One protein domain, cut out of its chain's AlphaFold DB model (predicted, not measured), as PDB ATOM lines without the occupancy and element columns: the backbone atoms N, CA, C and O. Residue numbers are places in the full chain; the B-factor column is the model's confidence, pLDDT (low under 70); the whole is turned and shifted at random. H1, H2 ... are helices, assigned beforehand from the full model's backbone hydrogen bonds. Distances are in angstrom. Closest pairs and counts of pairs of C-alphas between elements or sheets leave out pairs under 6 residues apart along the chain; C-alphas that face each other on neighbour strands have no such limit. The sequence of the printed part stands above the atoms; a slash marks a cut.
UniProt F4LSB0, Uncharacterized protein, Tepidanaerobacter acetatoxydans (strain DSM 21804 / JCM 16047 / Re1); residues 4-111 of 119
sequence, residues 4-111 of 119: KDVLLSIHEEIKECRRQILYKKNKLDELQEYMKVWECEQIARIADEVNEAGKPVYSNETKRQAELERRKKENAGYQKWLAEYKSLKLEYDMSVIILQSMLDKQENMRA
ATOM      1  N   LYS A   4      42.908 -48.996  36.920       77.69
ATOM      2  CA  LYS A   4      43.819 -48.314  35.999       77.69
ATOM      3  C   LYS A   4      43.097 -47.345  35.057       77.69
ATOM      4  O   LYS A   4      43.556 -46.216  34.914       77.69
ATOM      5  N   ASP A   5      41.971 -47.741  34.467       81.44
ATOM      6  CA  ASP A   5      41.212 -46.897  33.532       81.44
ATOM      7  C   ASP A   5      40.657 -45.656  34.239       81.44
ATOM      8  O   ASP A   5      40.741 -44.545  33.720       81.44
ATOM      9  N   VAL A   6      40.171 -45.833  35.473       79.06
ATOM     10  CA  VAL A   6      39.656 -44.739  36.311       79.06
ATOM     11  C   VAL A   6      40.783 -43.800  36.760       79.06
ATOM     12  O   VAL A   6      40.609 -42.582  36.806       79.06
ATOM     13  N   LEU A   7      41.961 -44.342  37.089       82.06
ATOM     14  CA  LEU A   7      43.133 -43.544  37.465       82.06
ATOM     15  C   LEU A   7      43.727 -42.763  36.285       82.06
ATOM     16  O   LEU A   7      44.277 -41.679  36.498       82.06
ATOM     17  N   LEU A   8      43.626 -43.293  35.065       84.94
ATOM     18  CA  LEU A   8      44.031 -42.595  33.846       84.94
ATOM     19  C   LEU A   8      43.021 -41.505  33.471       84.94
ATOM     20  O   LEU A   8      43.432 -40.381  33.185       84.94
ATOM     21  N   SER A   9      41.716 -41.787  33.548       88.12
ATOM     22  CA  SER A   9      40.687 -40.793  33.229       88.12
ATOM     23  C   SER A   9      40.729 -39.600  34.189       88.12
ATOM     24  O   SER A   9      40.766 -38.454  33.744       88.12
ATOM     25  N   ILE A  10      40.840 -39.852  35.501       90.25
ATOM     26  CA  ILE A  10      40.904 -38.775  36.500       90.25
ATOM     27  C   ILE A  10      42.162 -37.914  36.334       90.25
ATOM     28  O   ILE A  10      42.143 -36.725  36.637       90.25
ATOM     29  N   HIS A  11      43.266 -38.486  35.840       91.12
ATOM     30  CA  HIS A  11      44.490 -37.729  35.590       91.12
ATOM     31  C   HIS A  11      44.306 -36.696  34.471       91.12
ATOM     32  O   HIS A  11      44.699 -35.538  34.641       91.12
ATOM     33  N   GLU A  12      43.686 -37.092  33.358       92.94
ATOM     34  CA  GLU A  12      43.402 -36.168  32.257       92.94
ATOM     35  C   GLU A  12      42.365 -35.112  32.658       92.94
ATOM     36  O   GLU A  12      42.550 -33.931  32.363       92.94
ATOM     37  N   GLU A  13      41.336 -35.490  33.424       94.00
ATOM     38  CA  GLU A  13      40.361 -34.544  33.985       94.00
ATOM     39  C   GLU A  13      41.027 -33.501  34.901       94.00
ATOM     40  O   GLU A  13      40.779 -32.301  34.762       94.00
ATOM     41  N   ILE A  14      41.939 -33.928  35.785       95.88
ATOM     42  CA  ILE A  14      42.732 -33.034  36.647       95.88
ATOM     43  C   ILE A  14      43.570 -32.065  35.808       95.88
ATOM     44  O   ILE A  14      43.654 -30.872  36.116       95.88
ATOM     45  N   LYS A  15      44.223 -32.567  34.755       95.88
ATOM     46  CA  LYS A  15      45.071 -31.760  33.874       95.88
ATOM     47  C   LYS A  15      44.255 -30.709  33.129       95.88
ATOM     48  O   LYS A  15      44.679 -29.553  33.055       95.88
ATOM     49  N   GLU A  16      43.090 -31.083  32.613       96.00
ATOM     50  CA  GLU A  16      42.195 -30.143  31.947       96.00
ATOM     51  C   GLU A  16      41.641 -29.109  32.928       96.00
ATOM     52  O   GLU A  16      41.714 -27.910  32.663       96.00
ATOM     53  N   CYS A  17      41.206 -29.538  34.115       96.44
ATOM     54  CA  CYS A  17      40.739 -28.633  35.162       96.44
ATOM     55  C   CYS A  17      41.809 -27.589  35.535       96.44
ATOM     56  O   CYS A  17      41.526 -26.391  35.578       96.44
ATOM     57  N   ARG A  18      43.073 -28.005  35.699       97.75
ATOM     58  CA  ARG A  18      44.206 -27.092  35.949       97.75
ATOM     59  C   ARG A  18      44.410 -26.076  34.827       97.75
ATOM     60  O   ARG A  18      44.689 -24.912  35.110       97.75
ATOM     61  N   ARG A  19      44.262 -26.491  33.565       97.44
ATOM     62  CA  ARG A  19      44.368 -25.588  32.408       97.44
ATOM     63  C   ARG A  19      43.270 -24.528  32.429       97.44
ATOM     64  O   ARG A  19      43.561 -23.349  32.255       97.44
ATOM     65  N   GLN A  20      42.034 -24.943  32.697       96.19
ATOM     66  CA  GLN A  20      40.888 -24.040  32.798       96.19
ATOM     67  C   GLN A  20      41.049 -23.046  33.955       96.19
ATOM     68  O   GLN A  20      40.812 -21.854  33.784       96.19
ATOM     69  N   ILE A  21      41.522 -23.509  35.117       98.06
ATOM     70  CA  ILE A  21      41.845 -22.651  36.268       98.06
ATOM     71  C   ILE A  21      42.894 -21.602  35.886       98.06
ATOM     72  O   ILE A  21      42.709 -20.426  36.191       98.06
ATOM     73  N   LEU A  22      43.967 -22.004  35.199       97.94
ATOM     74  CA  LEU A  22      45.016 -21.079  34.768       97.94
ATOM     75  C   LEU A  22      44.470 -20.013  33.809       97.94
ATOM     76  O   LEU A  22      44.750 -18.831  33.990       97.94
ATOM     77  N   TYR A  23      43.658 -20.415  32.828       97.38
ATOM     78  CA  TYR A  23      43.030 -19.475  31.900       97.38
ATOM     79  C   TYR A  23      42.139 -18.461  32.632       97.38
ATOM     80  O   TYR A  23      42.276 -17.254  32.432       97.38
ATOM     81  N   LYS A  24      41.274 -18.938  33.537       97.56
ATOM     82  CA  LYS A  24      40.398 -18.075  34.343       97.56
ATOM     83  C   LYS A  24      41.197 -17.123  35.230       97.56
ATOM     84  O   LYS A  24      40.830 -15.958  35.336       97.56
ATOM     85  N   LYS A  25      42.301 -17.586  35.825       97.69
ATOM     86  CA  LYS A  25      43.191 -16.743  36.632       97.69
ATOM     87  C   LYS A  25      43.785 -15.602  35.812       97.69
ATOM     88  O   LYS A  25      43.645 -14.453  36.203       97.69
ATOM     89  N   ASN A  26      44.372 -15.912  34.656       98.12
ATOM     90  CA  ASN A  26      44.946 -14.885  33.785       98.12
ATOM     91  C   ASN A  26      43.886 -13.854  33.384       98.12
ATOM     92  O   ASN A  26      44.143 -12.655  33.395       98.12
ATOM     93  N   LYS A  27      42.664 -14.315  33.090       97.56
ATOM     94  CA  LYS A  27      41.572 -13.420  32.717       97.56
ATOM     95  C   LYS A  27      41.078 -12.544  33.877       97.56
ATOM     96  O   LYS A  27      40.709 -11.392  33.652       97.56
ATOM     97  N   LEU A  28      41.102 -13.052  35.112       98.12
ATOM     98  CA  LEU A  28      40.850 -12.247  36.311       98.12
ATOM     99  C   LEU A  28      41.905 -11.156  36.488       98.12
ATOM    100  O   LEU A  28      41.534 -10.009  36.736       98.12
ATOM    101  N   ASP A  29      43.179 -11.505  36.322       98.06
ATOM    102  CA  ASP A  29      44.297 -10.568  36.454       98.06
ATOM    103  C   ASP A  29      44.192  -9.444  35.399       98.06
ATOM    104  O   ASP A  29      44.340  -8.268  35.728       98.06
ATOM    105  N   GLU A  30      43.825  -9.776  34.153       97.81
ATOM    106  CA  GLU A  30      43.546  -8.788  33.095       97.81
ATOM    107  C   GLU A  30      42.411  -7.824  33.467       97.81
ATOM    108  O   GLU A  30      42.559  -6.606  33.352       97.81
ATOM    109  N   LEU A  31      41.263  -8.350  33.912       97.69
ATOM    110  CA  LEU A  31      40.107  -7.528  34.294       97.69
ATOM    111  C   LEU A  31      40.433  -6.616  35.478       97.69
ATOM    112  O   LEU A  31      40.008  -5.460  35.503       97.69
ATOM    113  N   GLN A  32      41.189  -7.128  36.448       97.88
ATOM    114  CA  GLN A  32      41.640  -6.349  37.590       97.88
ATOM    115  C   GLN A  32      42.562  -5.206  37.157       97.88
ATOM    116  O   GLN A  32      42.396  -4.086  37.640       97.88
ATOM    117  N   GLU A  33      43.484  -5.458  36.227       97.94
ATOM    118  CA  GLU A  33      44.375  -4.421  35.707       97.94
ATOM    119  C   GLU A  33      43.601  -3.346  34.934       97.94
ATOM    120  O   GLU A  33      43.805  -2.159  35.176       97.94
ATOM    121  N   TYR A  34      42.636  -3.723  34.086       96.69
ATOM    122  CA  TYR A  34      41.789  -2.745  33.391       96.69
ATOM    123  C   TYR A  34      41.014  -1.847  34.356       96.69
ATOM    124  O   TYR A  34      40.988  -0.626  34.179       96.69
ATOM    125  N   MET A  35      40.409  -2.432  35.394       98.12
ATOM    126  CA  MET A  35      39.710  -1.657  36.421       98.12
ATOM    127  C   MET A  35      40.672  -0.721  37.157       98.12
ATOM    128  O   MET A  35      40.349   0.448  37.347       98.12
ATOM    129  N   LYS A  36      41.867  -1.198  37.519       97.94
ATOM    130  CA  LYS A  36      42.871  -0.410  38.241       97.94
ATOM    131  C   LYS A  36      43.401   0.763  37.418       97.94
ATOM    132  O   LYS A  36      43.476   1.876  37.934       97.94
ATOM    133  N   VAL A  37      43.732   0.544  36.145       98.12
ATOM    134  CA  VAL A  37      44.164   1.616  35.233       98.12
ATOM    135  C   VAL A  37      43.075   2.680  35.124       98.12
ATOM    136  O   VAL A  37      43.349   3.866  35.307       98.12
ATOM    137  N   TRP A  38      41.825   2.258  34.918       98.31
ATOM    138  CA  TRP A  38      40.694   3.177  34.854       98.31
ATOM    139  C   TRP A  38      40.517   3.976  36.154       98.31
ATOM    140  O   TRP A  38      40.312   5.189  36.108       98.31
ATOM    141  N   GLU A  39      40.628   3.327  37.317       97.88
ATOM    142  CA  GLU A  39      40.551   3.993  38.621       97.88
ATOM    143  C   GLU A  39      41.649   5.045  38.795       97.88
ATOM    144  O   GLU A  39      41.353   6.167  39.208       97.88
ATOM    145  N   CYS A  40      42.895   4.723  38.439       97.38
ATOM    146  CA  CYS A  40      44.011   5.664  38.499       97.38
ATOM    147  C   CYS A  40      43.773   6.889  37.606       97.38
ATOM    148  O   CYS A  40      43.967   8.021  38.052       97.38
ATOM    149  N   GLU A  41      43.299   6.680  36.375       97.31
ATOM    150  CA  GLU A  41      42.939   7.780  35.476       97.31
ATOM    151  C   GLU A  41      41.827   8.657  36.059       97.31
ATOM    152  O   GLU A  41      41.882   9.883  35.950       97.31
ATOM    153  N   GLN A  42      40.810   8.055  36.685       97.56
ATOM    154  CA  GLN A  42      39.737   8.822  37.310       97.56
ATOM    155  C   GLN A  42      40.224   9.610  38.522       97.56
ATOM    156  O   GLN A  42      39.865  10.777  38.639       97.56
ATOM    157  N   ILE A  43      41.051   9.026  39.391       95.81
ATOM    158  CA  ILE A  43      41.609   9.731  40.554       95.81
ATOM    159  C   ILE A  43      42.396  10.964  40.111       95.81
ATOM    160  O   ILE A  43      42.199  12.035  40.684       95.81
ATOM    161  N   ALA A  44      43.227  10.839  39.070       95.25
ATOM    162  CA  ALA A  44      43.963  11.972  38.512       95.25
ATOM    163  C   ALA A  44      43.008  13.071  38.017       95.25
ATOM    164  O   ALA A  44      43.109  14.218  38.442       95.25
ATOM    165  N   ARG A  45      41.993  12.704  37.219       96.25
ATOM    166  CA  ARG A  45      40.985  13.662  36.727       96.25
ATOM    167  C   ARG A  45      40.215  14.351  37.854       96.25
ATOM    168  O   ARG A  45      39.930  15.534  37.748       96.25
ATOM    169  N   ILE A  46      39.857  13.618  38.907       95.94
ATOM    170  CA  ILE A  46      39.150  14.160  40.076       95.94
ATOM    171  C   ILE A  46      40.061  15.127  40.849       95.94
ATOM    172  O   ILE A  46      39.590  16.148  41.348       95.94
ATOM    173  N   ALA A  47      41.352  14.812  40.975       92.50
ATOM    174  CA  ALA A  47      42.316  15.660  41.669       92.50
ATOM    175  C   ALA A  47      42.558  16.992  40.939       92.50
ATOM    176  O   ALA A  47      42.685  18.022  41.601       92.50
ATOM    177  N   ASP A  48      42.554  16.968  39.605       94.44
ATOM    178  CA  ASP A  48      42.759  18.145  38.753       94.44
ATOM    179  C   ASP A  48      41.488  18.998  38.572       94.44
ATOM    180  O   ASP A  48      41.532  20.084  37.993       94.44
ATOM    181  N   GLU A  49      40.339  18.533  39.066       94.81
ATOM    182  CA  GLU A  49      39.064  19.221  38.895       94.81
ATOM    183  C   GLU A  49      38.981  20.472  39.784       94.81
ATOM    184  O   GLU A  49      38.957  20.396  41.018       94.81
ATOM    185  N   VAL A  50      38.908  21.642  39.145       94.31
ATOM    186  CA  VAL A  50      38.823  22.951  39.803       94.31
ATOM    187  C   VAL A  50      37.501  23.650  39.497       94.31
ATOM    188  O   VAL A  50      36.913  23.476  38.435       94.31
ATOM    189  N   ASN A  51      37.018  24.447  40.447       92.31
ATOM    190  CA  ASN A  51      35.837  25.288  40.266       92.31
ATOM    191  C   ASN A  51      36.169  26.586  39.501       92.31
ATOM    192  O   ASN A  51      37.324  26.854  39.178       92.31
ATOM    193  N   GLU A  52      35.166  27.439  39.272       91.50
ATOM    194  CA  GLU A  52      35.317  28.733  38.579       91.50
ATOM    195  C   GLU A  52      36.343  29.681  39.232       91.50
ATOM    196  O   GLU A  52      36.901  30.550  38.570       91.50
ATOM    197  N   ALA A  53      36.633  29.497  40.525       90.62
ATOM    198  CA  ALA A  53      37.637  30.259  41.264       90.62
ATOM    199  C   ALA A  53      39.038  29.606  41.246       90.62
ATOM    200  O   ALA A  53      39.917  30.030  41.999       90.62
ATOM    201  N   GLY A  54      39.240  28.548  40.452       90.69
ATOM    202  CA  GLY A  54      40.498  27.806  40.348       90.69
ATOM    203  C   GLY A  54      40.837  26.952  41.574       90.69
ATOM    204  O   GLY A  54      41.969  26.493  41.710       90.69
ATOM    205  N   LYS A  55      39.887  26.744  42.497       90.69
ATOM    206  CA  LYS A  55      40.093  25.913  43.693       90.69
ATOM    207  C   LYS A  55      39.656  24.471  43.428       90.69
ATOM    208  O   LYS A  55      38.628  24.288  42.779       90.69
ATOM    209  N   PRO A  56      40.343  23.462  43.992       92.31
ATOM    210  CA  PRO A  56      39.943  22.067  43.837       92.31
ATOM    211  C   PRO A  56      38.500  21.823  44.294       92.31
ATOM    212  O   PRO A  56      38.139  22.168  45.425       92.31
ATOM    213  N   VAL A  57      37.694  21.188  43.442       93.69
ATOM    214  CA  VAL A  57      36.327  20.748  43.769       93.69
ATOM    215  C   VAL A  57      36.384  19.685  44.872       93.69
ATOM    216  O   VAL A  57      35.689  19.772  45.892       93.69
ATOM    217  N   TYR A  58      37.299  18.724  44.726       93.81
ATOM    218  CA  TYR A  58      37.507  17.612  45.655       93.81
ATOM    219  C   TYR A  58      38.767  17.829  46.499       93.81
ATOM    220  O   TYR A  58      39.820  17.221  46.310       93.81
ATOM    221  N   SER A  59      38.638  18.730  47.472       85.81
ATOM    222  CA  SER A  59      39.753  19.265  48.263       85.81
ATOM    223  C   SER A  59      40.475  18.271  49.187       85.81
ATOM    224  O   SER A  59      41.514  18.614  49.744       85.81
ATOM    225  N   ASN A  60      39.939  17.069  49.407       92.00
ATOM    226  CA  ASN A  60      40.551  16.057  50.269       92.00
ATOM    227  C   ASN A  60      40.326  14.638  49.734       92.00
ATOM    228  O   ASN A  60      39.470  14.414  48.878       92.00
ATOM    229  N   GLU A  61      41.088  13.685  50.270       92.44
ATOM    230  CA  GLU A  61      41.080  12.296  49.808       92.44
ATOM    231  C   GLU A  61      39.719  11.616  49.973       92.44
ATOM    232  O   GLU A  61      39.250  10.934  49.070       92.44
ATOM    233  N   THR A  62      39.020  11.870  51.081       95.12
ATOM    234  CA  THR A  62      37.682  11.313  51.323       95.12
ATOM    235  C   THR A  62      36.683  11.739  50.247       95.12
ATOM    236  O   THR A  62      35.911  10.916  49.759       95.12
ATOM    237  N   LYS A  63      36.710  13.014  49.841       94.25
ATOM    238  CA  LYS A  63      35.869  13.537  48.759       94.25
ATOM    239  C   LYS A  63      36.249  12.930  47.411       94.25
ATOM    240  O   LYS A  63      35.353  12.590  46.643       94.25
ATOM    241  N   ARG A  64      37.549  12.766  47.140       94.38
ATOM    242  CA  ARG A  64      38.029  12.134  45.903       94.38
ATOM    243  C   ARG A  64      37.585  10.680  45.800       94.38
ATOM    244  O   ARG A  64      37.066  10.278  44.765       94.38
ATOM    245  N   GLN A  65      37.696   9.920  46.889       95.81
ATOM    246  CA  GLN A  65      37.242   8.534  46.922       95.81
ATOM    247  C   GLN A  65      35.720   8.428  46.768       95.81
ATOM    248  O   GLN A  65      35.238   7.576  46.027       95.81
ATOM    249  N   ALA A  66      34.949   9.297  47.431       96.38
ATOM    250  CA  ALA A  66      33.492   9.307  47.299       96.38
ATOM    251  C   ALA A  66      33.047   9.573  45.851       96.38
ATOM    252  O   ALA A  66      32.142   8.908  45.345       96.38
ATOM    253  N   GLU A  67      33.716  10.505  45.172       97.56
ATOM    254  CA  GLU A  67      33.469  10.782  43.760       97.56
ATOM    255  C   GLU A  67      33.885   9.615  42.862       97.56
ATOM    256  O   GLU A  67      33.135   9.238  41.963       97.56
ATOM    257  N   LEU A  68      35.037   8.993  43.120       97.56
ATOM    258  CA  LEU A  68      35.465   7.808  42.385       97.56
ATOM    259  C   LEU A  68      34.414   6.691  42.484       97.56
ATOM    260  O   LEU A  68      34.037   6.113  41.467       97.56
ATOM    261  N   GLU A  69      33.885   6.423  43.679       97.75
ATOM    262  CA  GLU A  69      32.825   5.429  43.877       97.75
ATOM    263  C   GLU A  69      31.524   5.790  43.146       97.75
ATOM    264  O   GLU A  69      30.836   4.906  42.627       97.75
ATOM    265  N   ARG A  70      31.189   7.083  43.043       97.81
ATOM    266  CA  ARG A  70      30.070   7.553  42.216       97.81
ATOM    267  C   ARG A  70      30.327   7.262  40.734       97.81
ATOM    268  O   ARG A  70      29.502   6.613  40.091       97.81
ATOM    269  N   ARG A  71      31.497   7.643  40.211       97.94
ATOM    270  CA  ARG A  71      31.886   7.398  38.810       97.94
ATOM    271  C   ARG A  71      31.923   5.911  38.477       97.94
ATOM    272  O   ARG A  71      31.471   5.532  37.402       97.94
ATOM    273  N   LYS A  72      32.396   5.056  39.389       98.06
ATOM    274  CA  LYS A  72      32.359   3.591  39.227       98.06
ATOM    275  C   LYS A  72      30.941   3.088  38.997       98.06
ATOM    276  O   LYS A  72      30.730   2.262  38.115       98.06
ATOM    277  N   LYS A  73      29.971   3.564  39.786       97.25
ATOM    278  CA  LYS A  73      28.557   3.157  39.688       97.25
ATOM    279  C   LYS A  73      27.899   3.623  38.393       97.25
ATOM    280  O   LYS A  73      27.085   2.897  37.837       97.25
ATOM    281  N   GLU A  74      28.256   4.810  37.922       97.31
ATOM    282  CA  GLU A  74      27.668   5.416  36.722       97.31
ATOM    283  C   GLU A  74      28.344   4.960  35.423       97.31
ATOM    284  O   GLU A  74      27.741   5.009  34.350       97.31
ATOM    285  N   ASN A  75      29.592   4.495  35.492       97.88
ATOM    286  CA  ASN A  75      30.319   4.047  34.317       97.88
ATOM    287  C   ASN A  75      29.906   2.622  33.917       97.88
ATOM    288  O   ASN A  75      30.275   1.638  34.558       97.88
ATOM    289  N   ALA A  76      29.185   2.506  32.800       97.50
ATOM    290  CA  ALA A  76      28.715   1.219  32.289       97.50
ATOM    291  C   ALA A  76      29.858   0.244  31.943       97.50
ATOM    292  O   ALA A  76      29.714  -0.962  32.139       97.50
ATOM    293  N   GLY A  77      30.999   0.749  31.457       96.81
ATOM    294  CA  GLY A  77      32.176  -0.070  31.150       96.81
ATOM    295  C   GLY A  77      32.786  -0.687  32.408       96.81
ATOM    296  O   GLY A  77      32.992  -1.897  32.467       96.81
ATOM    297  N   TYR A  78      32.965   0.125  33.448       97.94
ATOM    298  CA  TYR A  78      33.443  -0.316  34.751       97.94
ATOM    299  C   TYR A  78      32.489  -1.334  35.384       97.94
ATOM    300  O   TYR A  78      32.927  -2.384  35.848       97.94
ATOM    301  N   GLN A  79      31.177  -1.077  35.354       98.31
ATOM    302  CA  GLN A  79      30.186  -2.032  35.859       98.31
ATOM    303  C   GLN A  79      30.216  -3.360  35.096       98.31
ATOM    304  O   GLN A  79      30.088  -4.418  35.714       98.31
ATOM    305  N   LYS A  80      30.441  -3.327  33.778       98.06
ATOM    306  CA  LYS A  80      30.599  -4.538  32.970       98.06
ATOM    307  C   LYS A  80      31.836  -5.336  33.387       98.06
ATOM    308  O   LYS A  80      31.704  -6.528  33.650       98.06
ATOM    309  N   TRP A  81      33.001  -4.693  33.509       98.12
ATOM    310  CA  TRP A  81      34.222  -5.360  33.982       98.12
ATOM    311  C   TRP A  81      34.053  -5.931  35.387       98.12
ATOM    312  O   TRP A  81      34.447  -7.065  35.637       98.12
ATOM    313  N   LEU A  82      33.407  -5.189  36.291       98.12
ATOM    314  CA  LEU A  82      33.152  -5.637  37.656       98.12
ATOM    315  C   LEU A  82      32.219  -6.855  37.705       98.12
ATOM    316  O   LEU A  82      32.439  -7.770  38.500       98.12
ATOM    317  N   ALA A  83      31.169  -6.872  36.882       98.12
ATOM    318  CA  ALA A  83      30.255  -8.005  36.786       98.12
ATOM    319  C   ALA A  83      30.959  -9.247  36.219       98.12
ATOM    320  O   ALA A  83      30.848 -10.330  36.796       98.12
ATOM    321  N   GLU A  84      31.733  -9.075  35.144       98.06
ATOM    322  CA  GLU A  84      32.528 -10.142  34.532       98.06
ATOM    323  C   GLU A  84      33.558 -10.699  35.519       98.06
ATOM    324  O   GLU A  84      33.620 -11.909  35.725       98.06
ATOM    325  N   TYR A  85      34.284  -9.822  36.218       98.31
ATOM    326  CA  TYR A  85      35.249 -10.197  37.247       98.31
ATOM    327  C   TYR A  85      34.596 -11.025  38.359       98.31
ATOM    328  O   TYR A  85      35.108 -12.081  38.725       98.31
ATOM    329  N   LYS A  86      33.443 -10.590  38.887       98.19
ATOM    330  CA  LYS A  86      32.729 -11.322  39.948       98.19
ATOM    331  C   LYS A  86      32.266 -12.701  39.485       98.19
ATOM    332  O   LYS A  86      32.439 -13.669  40.223       98.19
ATOM    333  N   SER A  87      31.703 -12.787  38.279       98.00
ATOM    334  CA  SER A  87      31.262 -14.060  37.698       98.00
ATOM    335  C   SER A  87      32.438 -15.014  37.515       98.00
ATOM    336  O   SER A  87      32.425 -16.139  38.010       98.00
ATOM    337  N   LEU A  88      33.506 -14.533  36.879       98.06
ATOM    338  CA  LEU A  88      34.697 -15.320  36.605       98.06
ATOM    339  C   LEU A  88      35.414 -15.749  37.893       98.06
ATOM    340  O   LEU A  88      35.947 -16.857  37.962       98.06
ATOM    341  N   LYS A  89      35.402 -14.907  38.933       98.25
ATOM    342  CA  LYS A  89      36.008 -15.224  40.231       98.25
ATOM    343  C   LYS A  89      35.285 -16.381  40.901       98.25
ATOM    344  O   LYS A  89      35.942 -17.299  41.385       98.25
ATOM    345  N   LEU A  90      33.953 -16.363  40.874       97.88
ATOM    346  CA  LEU A  90      33.142 -17.467  41.374       97.88
ATOM    347  C   LEU A  90      33.439 -18.759  40.604       97.88
ATOM    348  O   LEU A  90      33.673 -19.802  41.209       97.88
ATOM    349  N   GLU A  91      33.484 -18.695  39.273       97.62
ATOM    350  CA  GLU A  91      33.805 -19.860  38.446       97.62
ATOM    351  C   GLU A  91      35.214 -20.406  38.698       97.62
ATOM    352  O   GLU A  91      35.417 -21.624  38.690       97.62
ATOM    353  N   TYR A  92      36.194 -19.523  38.894       98.25
ATOM    354  CA  TYR A  92      37.558 -19.888  39.261       98.25
ATOM    355  C   TYR A  92      37.578 -20.607  40.614       98.25
ATOM    356  O   TYR A  92      38.103 -21.716  40.697       98.25
ATOM    357  N   ASP A  93      36.944 -20.035  41.640       98.06
ATOM    358  CA  ASP A  93      36.911 -20.609  42.991       98.06
ATOM    359  C   ASP A  93      36.230 -21.980  43.006       98.06
ATOM    360  O   ASP A  93      36.753 -22.937  43.580       98.06
ATOM    361  N   MET A  94      35.116 -22.119  42.285       97.94
ATOM    362  CA  MET A  94      34.448 -23.408  42.107       97.94
ATOM    363  C   MET A  94      35.345 -24.426  41.397       97.94
ATOM    364  O   MET A  94      35.387 -25.591  41.791       97.94
ATOM    365  N   SER A  95      36.099 -23.999  40.381       97.62
ATOM    366  CA  SER A  95      37.028 -24.885  39.669       97.62
ATOM    367  C   SER A  95      38.151 -25.373  40.591       97.62
ATOM    368  O   SER A  95      38.517 -26.544  40.535       97.62
ATOM    369  N   VAL A  96      38.658 -24.513  41.481       97.94
ATOM    370  CA  VAL A  96      39.664 -24.885  42.490       97.94
ATOM    371  C   VAL A  96      39.116 -25.934  43.463       97.94
ATOM    372  O   VAL A  96      39.801 -26.918  43.737       97.94
ATOM    373  N   ILE A  97      37.876 -25.777  43.936       98.00
ATOM    374  CA  ILE A  97      37.218 -26.762  44.812       98.00
ATOM    375  C   ILE A  97      37.057 -28.111  44.097       98.00
ATOM    376  O   ILE A  97      37.364 -29.160  44.667       98.00
ATOM    377  N   ILE A  98      36.618 -28.096  42.835       96.88
ATOM    378  CA  ILE A  98      36.463 -29.310  42.022       96.88
ATOM    379  C   ILE A  98      37.812 -30.011  41.836       96.88
ATOM    380  O   ILE A  98      37.901 -31.222  42.034       96.88
ATOM    381  N   LEU A  99      38.869 -29.259  41.512       97.69
ATOM    382  CA  LEU A  99      40.217 -29.805  41.380       97.69
ATOM    383  C   LEU A  99      40.668 -30.495  42.671       97.69
ATOM    384  O   LEU A  99      41.214 -31.596  42.606       97.69
ATOM    385  N   GLN A 100      40.433 -29.875  43.830       97.50
ATOM    386  CA  GLN A 100      40.787 -30.481  45.112       97.50
ATOM    387  C   GLN A 100      40.037 -31.799  45.322       97.50
ATOM    388  O   GLN A 100      40.661 -32.817  45.601       97.50
ATOM    389  N   SER A 101      38.727 -31.819  45.071       96.19
ATOM    390  CA  SER A 101      37.924 -33.042  45.176       96.19
ATOM    391  C   SER A 101      38.416 -34.160  44.241       96.19
ATOM    392  O   SER A 101      38.451 -35.330  44.630       96.19
ATOM    393  N   MET A 102      38.845 -33.822  43.020       95.12
ATOM    394  CA  MET A 102      39.436 -34.786  42.083       95.12
ATOM    395  C   MET A 102      40.773 -35.341  42.588       95.12
ATOM    396  O   MET A 102      41.020 -36.543  42.464       95.12
ATOM    397  N   LEU A 103      41.625 -34.491  43.165       95.38
ATOM    398  CA  LEU A 103      42.899 -34.907  43.755       95.38
ATOM    399  C   LEU A 103      42.673 -35.844  44.947       95.38
ATOM    400  O   LEU A 103      43.269 -36.921  44.983       95.38
ATOM    401  N   ASP A 104      41.745 -35.499  45.841       95.31
ATOM    402  CA  ASP A 104      41.376 -36.330  46.992       95.31
ATOM    403  C   ASP A 104      40.847 -37.695  46.529       95.31
ATOM    404  O   ASP A 104      41.231 -38.749  47.041       95.31
ATOM    405  N   LYS A 105      39.995 -37.710  45.495       91.69
ATOM    406  CA  LYS A 105      39.488 -38.951  44.897       91.69
ATOM    407  C   LYS A 105      40.621 -39.794  44.308       91.69
ATOM    408  O   LYS A 105      40.633 -41.011  44.504       91.69
ATOM    409  N   GLN A 106      41.575 -39.182  43.606       92.00
ATOM    410  CA  GLN A 106      42.734 -39.890  43.061       92.00
ATOM    411  C   GLN A 106      43.591 -40.505  44.176       92.00
ATOM    412  O   GLN A 106      44.001 -41.665  44.067       92.00
ATOM    413  N   GLU A 107      43.855 -39.754  45.244       92.19
ATOM    414  CA  GLU A 107      44.624 -40.225  46.395       92.19
ATOM    415  C   GLU A 107      43.928 -41.396  47.098       92.19
ATOM    416  O   GLU A 107      44.545 -42.446  47.306       92.19
ATOM    417  N   ASN A 108      42.626 -41.264  47.357       90.06
ATOM    418  CA  ASN A 108      41.807 -42.308  47.967       90.06
ATOM    419  C   ASN A 108      41.795 -43.590  47.125       90.06
ATOM    420  O   ASN A 108      41.989 -44.680  47.660       90.06
ATOM    421  N   MET A 109      41.646 -43.487  45.800       88.06
ATOM    422  CA  MET A 109      41.699 -44.661  44.920       88.06
ATOM    423  C   MET A 109      43.070 -45.344  44.959       88.06
ATOM    424  O   MET A 109      43.145 -46.569  45.067       88.06
ATOM    425  N   ARG A 110      44.167 -44.577  44.945       88.06
ATOM    426  CA  ARG A 110      45.523 -45.136  45.091       88.06
ATOM    427  C   ARG A 110      45.728 -45.805  46.449       88.06
ATOM    428  O   ARG A 110      46.452 -46.793  46.537       88.06
ATOM    429  N   ALA A 111      45.155 -45.259  47.520       89.19
ATOM    430  CA  ALA A 111      45.199 -45.872  48.845       89.19
ATOM    431  C   ALA A 111      44.420 -47.198  48.874       89.19
ATOM    432  O   ALA A 111      44.967 -48.211  49.297       89.19
TER     433      ALA A 111
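AT A GLANCE: This is residues 4 to 111 of the 119 residues of an uncharacterized protein of Tepidanaerobacter acetatoxydans (strain DSM 21804 / JCM 16047 / Re1) (UniProt F4LSB0). Two long helices, H1 and H3, lie side by side and run opposite ways at a small angle, making a long, thin rod. The short helix H2 is set steeply to H1 near the end of H1 where H3 begins, and the loop of residues 48 to 60 makes that tip of the rod. The printed part has 108 residues with three named helices, in the order H1, H2, H3, and no named strand; its class is all helix. It is extended, with a radius of gyration of the C-alphas of 22.4 A, and spans 79 by 20 by 17 A.

HOW THE PARTS SIT: Start with H1, residues 4 to 47, and set beside it H3, residues 76 to 111: they touch, the closest C-alphas being those of Ile 21 and Tyr 92, 5.9 A apart. They run opposite ways at a shallow tilt of 25 degrees. Between them along the chain comes H2, residues 61 to 74, whose residues 64 to 68 alone touch residues 39 to 47 of H1. Look there for the closest C-alphas, those of Ile 46 and Arg 64, 6.3 A apart; H1 and H2 run opposite ways at a steep tilt of 60 degrees. H2 and H3 only just touch, with 3 pairs of C-alphas within 8 A, and only at the corner by their link, residues 72 to 73 meeting 78 to 79. Their closest C-alphas, of Lys 72 and Tyr 78, are 6.0 A apart, and their lines are about perpendicular, at 85 degrees. In H1, H2 and H3 every O i to N i+4 pair is within hydrogen-bond range.

IN THESE COORDINATES: Find C-alpha 4 at (43.819, -48.314, 35.999); from there H1 runs 64.2 A to C-alpha 47 at (42.316, 15.660, 41.669). H2 covers 20.0 A from Glu 61 to Glu 74. H3 runs 52.6 A from Ala 76 to C-alpha 111 at (45.199, -45.872, 48.845).

THE WHOLE: The two C-alphas farthest apart, of Lys 4 and Ala 53, are 79.0 A apart, while those of Lys 4 and Ala 111 are 13.1 A apart. The link from H1 to H2 is long, 13 residues, and that from H2 to H3 is tight. The printed part has no cut, its mean pLDDT is 95.1, and no printed residue is under 70.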